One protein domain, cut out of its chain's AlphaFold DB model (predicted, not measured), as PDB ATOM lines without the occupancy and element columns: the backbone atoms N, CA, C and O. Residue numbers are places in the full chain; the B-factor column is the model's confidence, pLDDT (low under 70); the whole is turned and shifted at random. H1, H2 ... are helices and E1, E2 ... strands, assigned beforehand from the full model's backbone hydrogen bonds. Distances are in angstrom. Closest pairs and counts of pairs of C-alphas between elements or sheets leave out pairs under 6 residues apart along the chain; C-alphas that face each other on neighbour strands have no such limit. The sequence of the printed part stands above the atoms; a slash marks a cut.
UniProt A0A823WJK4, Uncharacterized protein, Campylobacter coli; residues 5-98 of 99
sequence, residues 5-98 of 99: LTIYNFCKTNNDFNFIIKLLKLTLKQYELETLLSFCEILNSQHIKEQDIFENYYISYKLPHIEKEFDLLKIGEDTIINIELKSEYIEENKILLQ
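What this domain is: This is residues 5 to 98 of the 99 residues of an uncharacterized protein of Campylobacter coli (UniProt A0A823WJK4). A long helix, H3, stands in the middle, with H1 packed on one side of it about perpendicular to it, H2 making a corner with it at its first residues, and a strongly twisted sheet of three strands on another side, though H3 only grazes that sheet. The short H4 leads from the far end of H3 to the sheet, and after the sheet a link ends in the small helix H5, with residues 89 to 94 sticking out. The printed part has 94 residues, with five named helices and three named strands in the order H1 H2 H3 H4 E1 E2 E3 H5; the sheet's order is E1 E2 E3, all antiparallel, and the class is mixed. It is compact, with a radius of gyration of the C-alphas of 14.2 A, and spans 38 by 31 by 29 A.

How they stand to each other: H1 (residues 5 to 13) and H2 (residues 17 to 24) only just touch, only at the corner by their link, with the C-alphas of Cys 11 and Phe 17 closest at 7.0 A. H3 (residues 30 to 45) is the hub, touching three helices. With residues 37 to 40 alone it touches H1, closest at the C-alphas of Tyr 8 and Leu 37, 5.8 A, at 73 degrees, only just about perpendicular. With residues 30 to 33 alone it touches H2, the C-alphas of Phe 17 and Gln 30 closest at 6.4 A, about perpendicular at 82 degrees. H4 (residues 51 to 54) only just touches H3, with 3 pairs of C-alphas within 8 A, the closest those of Leu 43 and Ile 53 at 7.7 A. E1 (residues 57 to 62) and E2 (residues 69 to 75) form an antiparallel hairpin at 145 degrees, with N 58 and O 73 within hydrogen-bond range at 2.8 A. E2 and E3 (residues 80 to 83) form another at 136 degrees, with N 74 and O 81 at 2.9 A; the three strands are a meander, each the antiparallel neighbour of the one before. H3 only grazes the sheet, with residues 32 to 36. H5 (residues 92 to 96) is apart from the other four helices and from E1 and E2. In H1, H2, H3 and H5 every O i to N i+4 pair is within hydrogen-bond range; H4 is too short for one.

Where its parts are: H1 begins at C-alpha 5, (-18.740, 46.537, -34.325), and is 12.5 A long. H3 measures 22.6 A, E1 13.3 A and E2 15.7 A. H5 ends at C-alpha 96, (4.923, 30.880, -41.941).

The domain as a whole: The C-alphas farthest apart, those of His 47 and His 65, are 38.9 A apart. The printed part has no cut and no long link. Residues 45 to 50 also stand free. The mean pLDDT of the printed part is 88.4; residues 47 to 51 are under 70.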
ATOM      1  N   LEU A   5     -18.260  45.180 -34.047       89.69
ATOM      2  CA  LEU A   5     -18.740  46.537 -34.325       89.69
ATOM      3  C   LEU A   5     -19.296  47.228 -33.074       89.69
ATOM      4  O   LEU A   5     -19.038  48.408 -32.848       89.69
ATOM      5  N   THR A   6     -20.029  46.498 -32.232       89.06
ATOM      6  CA  THR A   6     -20.564  47.014 -30.965       89.06
ATOM      7  C   THR A   6     -19.425  47.412 -30.038       89.06
ATOM      8  O   THR A   6     -19.449  48.504 -29.476       89.06
ATOM      9  N   ILE A   7     -18.405  46.555 -29.918       90.88
ATOM     10  CA  ILE A   7     -17.211  46.833 -29.110       90.88
ATOM     11  C   ILE A   7     -16.502  48.078 -29.645       90.88
ATOM     12  O   ILE A   7     -16.237  49.008 -28.890       90.88
ATOM     13  N   TYR A   8     -16.267  48.130 -30.955       91.69
ATOM     14  CA  TYR A   8     -15.615  49.256 -31.613       91.69
ATOM     15  C   TYR A   8     -16.350  50.587 -31.403       91.69
ATOM     16  O   TYR A   8     -15.743  51.569 -30.974       91.69
ATOM     17  N   ASN A   9     -17.668  50.620 -31.618       89.69
ATOM     18  CA  ASN A   9     -18.477  51.821 -31.405       89.69
ATOM     19  C   ASN A   9     -18.496  52.249 -29.929       89.69
ATOM     20  O   ASN A   9     -18.458  53.441 -29.615       89.69
ATOM     21  N   PHE A  10     -18.514  51.286 -29.007       90.06
ATOM     22  CA  PHE A  10     -18.476  51.577 -27.579       90.06
ATOM     23  C   PHE A  10     -17.123  52.164 -27.148       90.06
ATOM     24  O   PHE A  10     -17.092  53.163 -26.431       90.06
ATOM     25  N   CYS A  11     -16.012  51.628 -27.660       90.69
ATOM     26  CA  CYS A  11     -14.674  52.183 -27.447       90.69
ATOM     27  C   CYS A  11     -14.484  53.559 -28.099       90.69
ATOM     28  O   CYS A  11     -13.779  54.398 -27.555       90.69
ATOM     29  N   LYS A  12     -15.145  53.851 -29.225       88.56
ATOM     30  CA  LYS A  12     -15.116  55.201 -29.819       88.56
ATOM     31  C   LYS A  12     -15.802  56.262 -28.967       88.56
ATOM     32  O   LYS A  12     -15.480  57.443 -29.073       88.56
ATOM     33  N   THR A  13     -16.771  55.850 -28.159       87.88
ATOM     34  CA  THR A  13     -17.545  56.745 -27.290       87.88
ATOM     35  C   THR A  13     -16.987  56.818 -25.868       87.88
ATOM     36  O   THR A  13     -17.361  57.723 -25.125       87.88
ATOM     37  N   ASN A  14     -16.075  55.912 -25.491       85.31
ATOM     38  CA  ASN A  14     -15.481  55.818 -24.158       85.31
ATOM     39  C   ASN A  14     -13.981  55.501 -24.241       85.31
ATOM     40  O   ASN A  14     -13.593  54.444 -24.725       85.31
ATOM     41  N   ASN A  15     -13.138  56.360 -23.666       83.62
ATOM     42  CA  ASN A  15     -11.680  56.176 -23.703       83.62
ATOM     43  C   ASN A  15     -11.122  55.317 -22.548       83.62
ATOM     44  O   ASN A  15      -9.917  55.097 -22.479       83.62
ATOM     45  N   ASP A  16     -11.963  54.845 -21.620       89.94
ATOM     46  CA  ASP A  16     -11.531  53.969 -20.521       89.94
ATOM     47  C   ASP A  16     -11.621  52.493 -20.932       89.94
ATOM     48  O   ASP A  16     -12.619  51.805 -20.705       89.94
ATOM     49  N   PHE A  17     -10.555  51.996 -21.555       89.06
ATOM     50  CA  PHE A  17     -10.487  50.623 -22.054       89.06
ATOM     51  C   PHE A  17     -10.562  49.571 -20.944       89.06
ATOM     52  O   PHE A  17     -11.188  48.529 -21.137       89.06
ATOM     53  N   ASN A  18     -10.014  49.846 -19.759       89.00
ATOM     54  CA  ASN A  18     -10.084  48.913 -18.631       89.00
ATOM     55  C   ASN A  18     -11.520  48.760 -18.122       89.00
ATOM     56  O   ASN A  18     -11.965  47.645 -17.828       89.00
ATOM     57  N   PHE A  19     -12.267  49.864 -18.059       89.56
ATOM     58  CA  PHE A  19     -13.693  49.824 -17.759       89.56
ATOM     59  C   PHE A  19     -14.465  48.998 -18.793       89.56
ATOM     60  O   PHE A  19     -15.254  48.135 -18.408       89.56
ATOM     61  N   ILE A  20     -14.210  49.204 -20.089       88.38
ATOM     62  CA  ILE A  20     -14.900  48.489 -21.174       88.38
ATOM     63  C   ILE A  20     -14.619  46.987 -21.125       88.38
ATOM     64  O   ILE A  20     -15.560  46.192 -21.167       88.38
ATOM     65  N   ILE A  21     -13.349  46.592 -20.989       88.81
ATOM     66  CA  ILE A  21     -12.936  45.185 -20.875       88.81
ATOM     67  C   ILE A  21     -13.694  44.515 -19.728       88.81
ATOM     68  O   ILE A  21     -14.289  43.449 -19.904       88.81
ATOM     69  N   LYS A  22     -13.753  45.176 -18.567       89.81
ATOM     70  CA  LYS A  22     -14.470  44.671 -17.395       89.81
ATOM     71  C   LYS A  22     -15.984  44.609 -17.611       89.81
ATOM     72  O   LYS A  22     -16.608  43.618 -17.233       89.81
ATOM     73  N   LEU A  23     -16.575  45.648 -18.204       88.81
ATOM     74  CA  LEU A  23     -18.013  45.746 -18.464       88.81
ATOM     75  C   LEU A  23     -18.488  44.641 -19.413       88.81
ATOM     76  O   LEU A  23     -19.485  43.973 -19.142       88.81
ATOM     77  N   LEU A  24     -17.755  44.439 -20.507       86.81
ATOM     78  CA  LEU A  24     -18.068  43.459 -21.545       86.81
ATOM     79  C   LEU A  24     -17.545  42.053 -21.217       86.81
ATOM     80  O   LEU A  24     -17.797  41.120 -21.977       86.81
ATOM     81  N   LYS A  25     -16.864  41.893 -20.071       88.69
ATOM     82  CA  LYS A  25     -16.238  40.644 -19.607       88.69
ATOM     83  C   LYS A  25     -15.294  40.041 -20.653       88.69
ATOM     84  O   LYS A  25     -15.268  38.827 -20.843       88.69
ATOM     85  N   LEU A  26     -14.544  40.899 -21.338       87.56
ATOM     86  CA  LEU A  26     -13.520  40.476 -22.285       87.56
ATOM     87  C   LEU A  26     -12.310  39.953 -21.503       87.56
ATOM     88  O   LEU A  26     -11.958  40.495 -20.457       87.56
ATOM     89  N   THR A  27     -11.672  38.901 -22.008       87.62
ATOM     90  CA  THR A  27     -10.439  38.337 -21.428       87.62
ATOM     91  C   THR A  27      -9.166  38.954 -22.007       87.62
ATOM     92  O   THR A  27      -8.070  38.563 -21.620       87.62
ATOM     93  N   LEU A  28      -9.327  39.928 -22.904       88.94
ATOM     94  CA  LEU A  28      -8.259  40.660 -23.571       88.94
ATOM     95  C   LEU A  28      -7.526  41.606 -22.615       88.94
ATOM     96  O   LEU A  28      -8.122  42.214 -21.721       88.94
ATOM     97  N   LYS A  29      -6.241  41.819 -22.879       90.44
ATOM     98  CA  LYS A  29      -5.462  42.935 -22.333       90.44
ATOM     99  C   LYS A  29      -5.731  44.213 -23.129       90.44
ATOM    100  O   LYS A  29      -6.206  44.180 -24.261       90.44
ATOM    101  N   GLN A  30      -5.366  45.361 -22.556       91.50
ATOM    102  CA  GLN A  30      -5.598  46.666 -23.184       91.50
ATOM    103  C   GLN A  30      -4.986  46.776 -24.595       91.50
ATOM    104  O   GLN A  30      -5.686  47.185 -25.515       91.50
ATOM    105  N   TYR A  31      -3.728  46.360 -24.790       91.00
ATOM    106  CA  TYR A  31      -3.082  46.427 -26.111       91.00
ATOM    107  C   TYR A  31      -3.753  45.507 -27.149       91.00
ATOM    108  O   TYR A  31      -3.740  45.800 -28.344       91.00
ATOM    109  N   GLU A  32      -4.361  44.401 -26.715       92.88
ATOM    110  CA  GLU A  32      -5.088  43.472 -27.593       92.88
ATOM    111  C   GLU A  32      -6.406  44.103 -28.039       92.88
ATOM    112  O   GLU A  32      -6.758  44.035 -29.216       92.88
ATOM    113  N   LEU A  33      -7.089  44.808 -27.130       92.88
ATOM    114  CA  LEU A  33      -8.251  45.617 -27.481       92.88
ATOM    115  C   LEU A  33      -7.872  46.741 -28.456       92.88
ATOM    116  O   LEU A  33      -8.548  46.914 -29.462       92.88
ATOM    117  N   GLU A  34      -6.788  47.475 -28.215       93.94
ATOM    118  CA  GLU A  34      -6.303  48.520 -29.133       93.94
ATOM    119  C   GLU A  34      -5.983  47.963 -30.531       93.94
ATOM    120  O   GLU A  34      -6.336  48.565 -31.553       93.94
ATOM    121  N   THR A  35      -5.383  46.771 -30.590       95.12
ATOM    122  CA  THR A  35      -5.103  46.074 -31.852       95.12
ATOM    123  C   THR A  35      -6.399  45.650 -32.553       95.12
ATOM    124  O   THR A  35      -6.547  45.870 -33.756       95.12
ATOM    125  N   LEU A  36      -7.385  45.128 -31.811       94.88
ATOM    126  CA  LEU A  36      -8.718  44.802 -32.329       94.88
ATOM    127  C   LEU A  36      -9.437  46.042 -32.882       94.88
ATOM    128  O   LEU A  36     -10.055  45.976 -33.942       94.88
ATOM    129  N   LEU A  37      -9.346  47.184 -32.199       94.31
ATOM    130  CA  LEU A  37      -9.934  48.438 -32.675       94.31
ATOM    131  C   LEU A  37      -9.279  48.907 -33.976       94.31
ATOM    132  O   LEU A  37      -9.984  49.336 -34.888       94.31
ATOM    133  N   SER A  38      -7.958  48.768 -34.087       93.94
ATOM    134  CA  SER A  38      -7.220  49.079 -35.316       93.94
ATOM    135  C   SER A  38      -7.641  48.163 -36.470       93.94
ATOM    136  O   SER A  38      -7.849  48.628 -37.589       93.94
ATOM    137  N   PHE A  39      -7.856  46.874 -36.195       94.38
ATOM    138  CA  PHE A  39      -8.431  45.933 -37.157       94.38
ATOM    139  C   PHE A  39      -9.841  46.357 -37.607       94.38
ATOM    140  O   PHE A  39     -10.116  46.401 -38.807       94.38
ATOM    141  N   CYS A  40     -10.716  46.752 -36.677       92.75
ATOM    142  CA  CYS A  40     -12.055  47.254 -37.004       92.75
ATOM    143  C   CYS A  40     -12.023  48.548 -37.837       92.75
ATOM    144  O   CYS A  40     -12.829  48.686 -38.757       92.75
ATOM    145  N   GLU A  41     -11.096  49.478 -37.563       91.88
ATOM    146  CA  GLU A  41     -10.890  50.668 -38.406       91.88
ATOM    147  C   GLU A  41     -10.523  50.281 -39.842       91.88
ATOM    148  O   GLU A  41     -11.083  50.833 -40.792       91.88
ATOM    149  N   ILE A  42      -9.623  49.304 -40.014       90.88
ATOM    150  CA  ILE A  42      -9.246  48.803 -41.340       90.88
ATOM    151  C   ILE A  42     -10.479  48.258 -42.057       90.88
ATOM    152  O   ILE A  42     -10.740  48.691 -43.177       90.88
ATOM    153  N   LEU A  43     -11.274  47.393 -41.417       89.38
ATOM    154  CA  LEU A  43     -12.512  46.866 -42.006       89.38
ATOM    155  C   LEU A  43     -13.484  47.985 -42.414       89.38
ATOM    156  O   LEU A  43     -14.008  47.973 -43.527       89.38
ATOM    157  N   ASN A  44     -13.675  48.982 -41.547       86.94
ATOM    158  CA  ASN A  44     -14.565  50.115 -41.803       86.94
ATOM    159  C   ASN A  44     -14.072  51.003 -42.966       86.94
ATOM    160  O   ASN A  44     -14.872  51.539 -43.733       86.94
ATOM    161  N   SER A  45     -12.750  51.135 -43.132       86.44
ATOM    162  CA  SER A  45     -12.129  51.939 -44.196       86.44
ATOM    163  C   SER A  45     -12.274  51.343 -45.599       86.44
ATOM    164  O   SER A  45     -12.204  52.079 -46.580       86.44
ATOM    165  N   GLN A  46     -12.523  50.034 -45.723       80.00
ATOM    166  CA  GLN A  46     -12.625  49.364 -47.025       80.00
ATOM    167  C   GLN A  46     -13.917  49.706 -47.799       80.00
ATOM    168  O   GLN A  46     -14.151  49.151 -48.869       80.00
ATOM    169  N   HIS A  47     -14.769  50.611 -47.288       64.00
ATOM    170  CA  HIS A  47     -16.059  51.000 -47.886       64.00
ATOM    171  C   HIS A  47     -16.963  49.808 -48.242       64.00
ATOM    172  O   HIS A  47     -17.774  49.870 -49.172       64.00
ATOM    173  N   ILE A  48     -16.835  48.715 -47.491       64.69
ATOM    174  CA  ILE A  48     -17.648  47.523 -47.685       64.69
ATOM    175  C   ILE A  48     -19.055  47.870 -47.199       64.69
ATOM    176  O   ILE A  48     -19.267  48.213 -46.039       64.69
ATOM    177  N   LYS A  49     -20.020  47.860 -48.124       59.66
ATOM    178  CA  LYS A  49     -21.422  48.219 -47.842       59.66
ATOM    179  C   LYS A  49     -22.123  47.208 -46.929       59.66
ATOM    180  O   LYS A  49     -23.208  47.492 -46.430       59.66
ATOM    181  N   GLU A  50     -21.520  46.043 -46.736       67.50
ATOM    182  CA  GLU A  50     -22.054  44.954 -45.934       67.50
ATOM    183  C   GLU A  50     -21.666  45.159 -44.469       67.50
ATOM    184  O   GLU A  50     -20.530  44.913 -44.069       67.50
ATOM    185  N   GLN A  51     -22.630  45.600 -43.656       69.25
ATOM    186  CA  GLN A  51     -22.478  45.644 -42.196       69.25
ATOM    187  C   GLN A  51     -22.168  44.251 -41.618       69.25
ATOM    188  O   GLN A  51     -21.483  44.142 -40.601       69.25
ATOM    189  N   ASP A  52     -22.581  43.203 -42.333       81.00
ATOM    190  CA  ASP A  52     -22.339  41.795 -42.019       81.00
ATOM    191  C   ASP A  52     -20.844  41.443 -41.940       81.00
ATOM    192  O   ASP A  52     -20.470  40.437 -41.328       81.00
ATOM    193  N   ILE A  53     -19.953  42.283 -42.489       86.69
ATOM    194  CA  ILE A  53     -18.512  42.049 -42.381       86.69
ATOM    195  C   ILE A  53     -18.046  41.974 -40.933       86.69
ATOM    196  O   ILE A  53     -17.100  41.238 -40.684       86.69
ATOM    197  N   PHE A  54     -18.713  42.661 -39.998       90.00
ATOM    198  CA  PHE A  54     -18.391  42.674 -38.568       90.00
ATOM    199  C   PHE A  54     -19.051  41.539 -37.768       90.00
ATOM    200  O   PHE A  54     -18.871  41.455 -36.550       90.00
ATOM    201  N   GLU A  55     -19.809  40.664 -38.427       89.62
ATOM    202  CA  GLU A  55     -20.528  39.569 -37.780       89.62
ATOM    203  C   GLU A  55     -19.699  38.280 -37.701       89.62
ATOM    204  O   GLU A  55     -18.710  38.077 -38.417       89.62
ATOM    205  N   ASN A  56     -20.134  37.390 -36.806       92.31
ATOM    206  CA  ASN A  56     -19.591  36.045 -36.585       92.31
ATOM    207  C   ASN A  56     -18.119  35.979 -36.140       92.31
ATOM    208  O   ASN A  56     -17.440  34.987 -36.411       92.31
ATOM    209  N   TYR A  57     -17.631  37.005 -35.436       93.62
ATOM    210  CA  TYR A  57     -16.328  36.964 -34.764       93.62
ATOM    211  C   TYR A  57     -16.454  36.470 -33.329       93.62
ATOM    212  O   TYR A  57     -17.265  36.972 -32.547       93.62
ATOM    213  N   TYR A  58     -15.571  35.548 -32.973       92.56
ATOM    214  CA  TYR A  58     -15.379  35.046 -31.629       92.56
ATOM    215  C   TYR A  58     -14.034  35.528 -31.104       92.56
ATOM    216  O   TYR A  58     -12.999  35.196 -31.670       92.56
ATOM    217  N   ILE A  59     -14.065  36.321 -30.038       91.62
ATOM    218  CA  ILE A  59     -12.894  36.976 -29.446       91.62
ATOM    219  C   ILE A  59     -12.333  36.099 -28.326       91.62
ATOM    220  O   ILE A  59     -13.124  35.596 -27.521       91.62
ATOM    221  N   SER A  60     -11.006  35.965 -28.236       89.62
ATOM    222  CA  SER A  60     -10.321  35.209 -27.174       89.62
ATOM    223  C   SER A  60     -10.876  33.789 -27.018       89.62
ATOM    224  O   SER A  60     -11.214  33.325 -25.923       89.62
ATOM    225  N   TYR A  61     -11.062  33.102 -28.145       89.62
ATOM    226  CA  TYR A  61     -11.731  31.810 -28.156       89.62
ATOM    227  C   TYR A  61     -10.800  30.710 -27.639       89.62
ATOM    228  O   TYR A  61      -9.720  30.480 -28.184       89.62
ATOM    229  N   LYS A  62     -11.248  29.990 -26.604       87.94
ATOM    230  CA  LYS A  62     -10.528  28.858 -26.003       87.94
ATOM    231  C   LYS A  62     -11.208  27.549 -26.349       87.94
ATOM    232  O   LYS A  62     -12.393  27.366 -26.065       87.94
ATOM    233  N   LEU A  63     -10.439  26.615 -26.900       84.75
ATOM    234  CA  LEU A  63     -10.910  25.247 -27.082       84.75
ATOM    235  C   LEU A  63     -10.867  24.499 -25.738       84.75
ATOM    236  O   LEU A  63      -9.843  24.537 -25.064       84.75
ATOM    237  N   PRO A  64     -11.919  23.755 -25.350       81.56
ATOM    238  CA  PRO A  64     -11.961  23.060 -24.057       81.56
ATOM    239  C   PRO A  64     -10.837  22.037 -23.817       81.56
ATOM    240  O   PRO A  64     -10.569  21.683 -22.674       81.56
ATOM    241  N   HIS A  65     -10.205  21.537 -24.882       82.12
ATOM    242  CA  HIS A  65      -9.246  20.427 -24.832       82.12
ATOM    243  C   HIS A  65      -7.832  20.799 -25.304       82.12
ATOM    244  O   HIS A  65      -6.972  19.927 -25.384       82.12
ATOM    245  N   ILE A  66      -7.584  22.070 -25.632       79.81
ATOM    246  CA  ILE A  66      -6.277  22.561 -26.079       79.81
ATOM    247  C   ILE A  66      -6.001  23.859 -25.323       79.81
ATOM    248  O   ILE A  66      -6.833  24.757 -25.337       79.81
ATOM    249  N   GLU A  67      -4.821  23.999 -24.719       76.38
ATOM    250  CA  GLU A  67      -4.414  25.229 -24.010       76.38
ATOM    251  C   GLU A  67      -4.176  26.436 -24.944       76.38
ATOM    252  O   GLU A  67      -3.693  27.481 -24.515       76.38
ATOM    253  N   LYS A  68      -4.513  26.305 -26.230       82.94
ATOM    254  CA  LYS A  68      -4.395  27.367 -27.221       82.94
ATOM    255  C   LYS A  68      -5.622  28.276 -27.150       82.94
ATOM    256  O   LYS A  68      -6.763  27.817 -27.217       82.94
ATOM    257  N   GLU A  69      -5.356  29.570 -27.053       87.75
ATOM    258  CA  GLU A  69      -6.325  30.647 -27.223       87.75
ATOM    259  C   GLU A  69      -6.132  31.243 -28.621       87.75
ATOM    260  O   GLU A  69      -4.995  31.423 -29.054       87.75
ATOM    261  N   PHE A  70      -7.233  31.485 -29.328       90.56
ATOM    262  CA  PHE A  70      -7.247  32.203 -30.602       90.56
ATOM    263  C   PHE A  70      -7.678  33.643 -30.356       90.56
ATOM    264  O   PHE A  70      -8.678  33.858 -29.658       90.56
ATOM    265  N   ASP A  71      -6.981  34.611 -30.953       92.00
ATOM    266  CA  ASP A  71      -7.323  36.024 -30.777       92.00
ATOM    267  C   ASP A  71      -8.724  36.297 -31.342       92.00
ATOM    268  O   ASP A  71      -9.611  36.786 -30.633       92.00
ATOM    269  N   LEU A  72      -8.938  35.915 -32.605       93.69
ATOM    270  CA  LEU A  72     -10.217  35.988 -33.297       93.69
ATOM    271  C   LEU A  72     -10.468  34.727 -34.138       93.69
ATOM    272  O   LEU A  72      -9.658  34.344 -34.980       93.69
ATOM    273  N   LEU A  73     -11.659  34.144 -34.006       93.81
ATOM    274  CA  LEU A  73     -12.199  33.194 -34.980       93.81
ATOM    275  C   LEU A  73     -13.379  33.824 -35.711       93.81
ATOM    276  O   LEU A  73     -14.343  34.233 -35.068       93.81
ATOM    277  N   LYS A  74     -13.344  33.864 -37.045       93.94
ATOM    278  CA  LYS A  74     -14.522  34.201 -37.854       93.94
ATOM    279  C   LYS A  74     -15.164  32.922 -38.373       93.94
ATOM    280  O   LYS A  74     -14.514  32.149 -39.074       93.94
ATOM    281  N   ILE A  75     -16.435  32.712 -38.051       93.25
ATOM    282  CA  ILE A  75     -17.204  31.552 -38.513       93.25
ATOM    283  C   ILE A  75     -18.121  31.996 -39.658       93.25
ATOM    284  O   ILE A  75     -19.049  32.776 -39.463       93.25
ATOM    285  N   GLY A  76     -17.817  31.545 -40.870       91.56
ATOM    286  CA  GLY A  76     -18.682  31.677 -42.042       91.56
ATOM    287  C   GLY A  76     -19.581  30.454 -42.220       91.56
ATOM    288  O   GLY A  76     -19.590  29.562 -41.375       91.56
ATOM    289  N   GLU A  77     -20.309  30.404 -43.335       91.44
ATOM    290  CA  GLU A  77     -21.211  29.285 -43.652       91.44
ATOM    291  C   GLU A  77     -20.450  27.957 -43.792       91.44
ATOM    292  O   GLU A  77     -20.770  26.994 -43.102       91.44
ATOM    293  N   ASP A  78     -19.381  27.945 -44.597       95.56
ATOM    294  CA  ASP A  78     -18.587  26.739 -44.894       95.56
ATOM    295  C   ASP A  78     -17.114  26.854 -44.464       95.56
ATOM    296  O   ASP A  78     -16.284  25.994 -44.763       95.56
ATOM    297  N   THR A  79     -16.749  27.942 -43.782       94.50
ATOM    298  CA  THR A  79     -15.349  28.262 -43.472       94.50
ATOM    299  C   THR A  79     -15.179  28.751 -42.045       94.50
ATOM    300  O   THR A  79     -15.961  29.572 -41.573       94.50
ATOM    301  N   ILE A  80     -14.091  28.339 -41.397       93.75
ATOM    302  CA  ILE A  80     -13.630  28.923 -40.135       93.75
ATOM    303  C   ILE A  80     -12.277  29.571 -40.401       93.75
ATOM    304  O   ILE A  80     -11.340  28.904 -40.833       93.75
ATOM    305  N   ILE A  81     -12.185  30.875 -40.155       93.00
ATOM    306  CA  ILE A  81     -10.969  31.654 -40.372       93.00
ATOM    307  C   ILE A  81     -10.358  31.964 -39.010       93.00
ATOM    308  O   ILE A  81     -10.994  32.617 -38.181       93.00
ATOM    309  N   ASN A  82      -9.122  31.512 -38.804       92.12
ATOM    310  CA  ASN A  82      -8.305  31.974 -37.691       92.12
ATOM    311  C   ASN A  82      -7.626  33.299 -38.046       92.12
ATOM    312  O   ASN A  82      -6.994  33.400 -39.098       92.12
ATOM    313  N   ILE A  83      -7.750  34.294 -37.174       92.94
ATOM    314  CA  ILE A  83      -7.155  35.616 -37.343       92.94
ATOM    315  C   ILE A  83      -6.380  35.934 -36.065       92.94
ATOM    316  O   ILE A  83      -6.979  36.218 -35.031       92.94
ATOM    317  N   GLU A  84      -5.051  35.928 -36.157       92.12
ATOM    318  CA  GLU A  84      -4.192  36.350 -35.048       92.12
ATOM    319  C   GLU A  84      -3.846  37.831 -35.170       92.12
ATOM    320  O   GLU A  84      -3.390  38.303 -36.217       92.12
ATOM    321  N   LEU A  85      -4.042  38.569 -34.083       92.00
ATOM    322  CA  LEU A  85      -3.825  40.004 -34.017       92.00
ATOM    323  C   LEU A  85      -2.423  40.289 -33.489       92.00
ATOM    324  O   LEU A  85      -2.041  39.861 -32.401       92.00
ATOM    325  N   LYS A  86      -1.636  41.049 -34.252       91.12
ATOM    326  CA  LYS A  86      -0.288  41.461 -33.848       91.12
ATOM    327  C   LYS A  86      -0.253  42.970 -33.659       91.12
ATOM    328  O   LYS A  86      -0.560  43.718 -34.580       91.12
ATOM    329  N   SER A  87       0.134  43.402 -32.459       91.12
ATOM    330  CA  SER A  87       0.313  44.821 -32.120       91.12
ATOM    331  C   SER A  87       1.530  45.443 -32.809       91.12
ATOM    332  O   SER A  87       1.653  46.661 -32.879       91.12
ATOM    333  N   GLU A  88       2.438  44.607 -33.309       91.38
ATOM    334  CA  GLU A  88       3.668  45.004 -33.978       91.38
ATOM    335  C   GLU A  88       3.854  44.200 -35.262       91.38
ATOM    336  O   GLU A  88       3.298  43.110 -35.433       91.38
ATOM    337  N   TYR A  89       4.674  44.735 -36.164       90.44
ATOM    338  CA  TYR A  89       5.053  44.030 -37.378       90.44
ATOM    339  C   TYR A  89       5.793  42.726 -37.049       90.44
ATOM    340  O   TYR A  89       6.713  42.701 -36.231       90.44
ATOM    341  N   ILE A  90       5.418  41.648 -37.738       91.38
ATOM    342  CA  ILE A  90       6.081  40.350 -37.646       91.38
ATOM    343  C   ILE A  90       6.634  39.982 -39.019       91.38
ATOM    344  O   ILE A  90       5.938  40.069 -40.026       91.38
ATOM    345  N   GLU A  91       7.895  39.554 -39.041       93.38
ATOM    346  CA  GLU A  91       8.553  39.056 -40.247       93.38
ATOM    347  C   GLU A  91       7.816  37.839 -40.834       93.38
ATOM    348  O   GLU A  91       7.354  36.954 -40.109       93.38
ATOM    349  N   GLU A  92       7.748  37.765 -42.162       90.81
ATOM    350  CA  GLU A  92       6.981  36.745 -42.890       90.81
ATOM    351  C   GLU A  92       7.391  35.305 -42.536       90.81
ATOM    352  O   GLU A  92       6.540  34.440 -42.347       90.81
ATOM    353  N   ASN A  93       8.686  35.049 -42.333       93.75
ATOM    354  CA  ASN A  93       9.195  33.749 -41.882       93.75
ATOM    355  C   ASN A  93       8.572  33.295 -40.550       93.75
ATOM    356  O   ASN A  93       8.273  32.116 -40.382       93.75
ATOM    357  N   LYS A  94       8.354  34.213 -39.601       89.94
ATOM    358  CA  LYS A  94       7.723  33.905 -38.310       89.94
ATOM    359  C   LYS A  94       6.228  33.648 -38.455       89.94
ATOM    360  O   LYS A  94       5.676  32.908 -37.644       89.94
ATOM    361  N   ILE A  95       5.581  34.251 -39.452       87.50
ATOM    362  CA  ILE A  95       4.176  33.988 -39.787       87.50
ATOM    363  C   ILE A  95       4.046  32.581 -40.379       87.50
ATOM    364  O   ILE A  95       3.204  31.812 -39.933       87.50
ATOM    365  N   LEU A  96       4.932  32.203 -41.305       88.62
ATOM    366  CA  LEU A  96       4.923  30.880 -41.941       88.62
ATOM    367  C   LEU A  96       5.130  29.724 -40.952       88.62
ATOM    368  O   LEU A  96       4.580  28.651 -41.158       88.62
ATOM    369  N   LEU A  97       5.878  29.936 -39.863       88.94
ATOM    370  CA  LEU A  97       6.054  28.933 -38.799       88.94
ATOM    371  C   LEU A  97       4.784  28.678 -37.963       88.94
ATOM    372  O   LEU A  97       4.783  27.768 -37.138       88.94
ATOM    373  N   GLN A  98       3.741  29.499 -38.119       76.19
ATOM    374  CA  GLN A  98       2.476  29.391 -37.382       76.19
ATOM    375  C   GLN A  98       1.354  28.721 -38.198       76.19
ATOM    376  O   GLN A  98       0.266  28.527 -37.650       76.19
TER     377      GLN A  98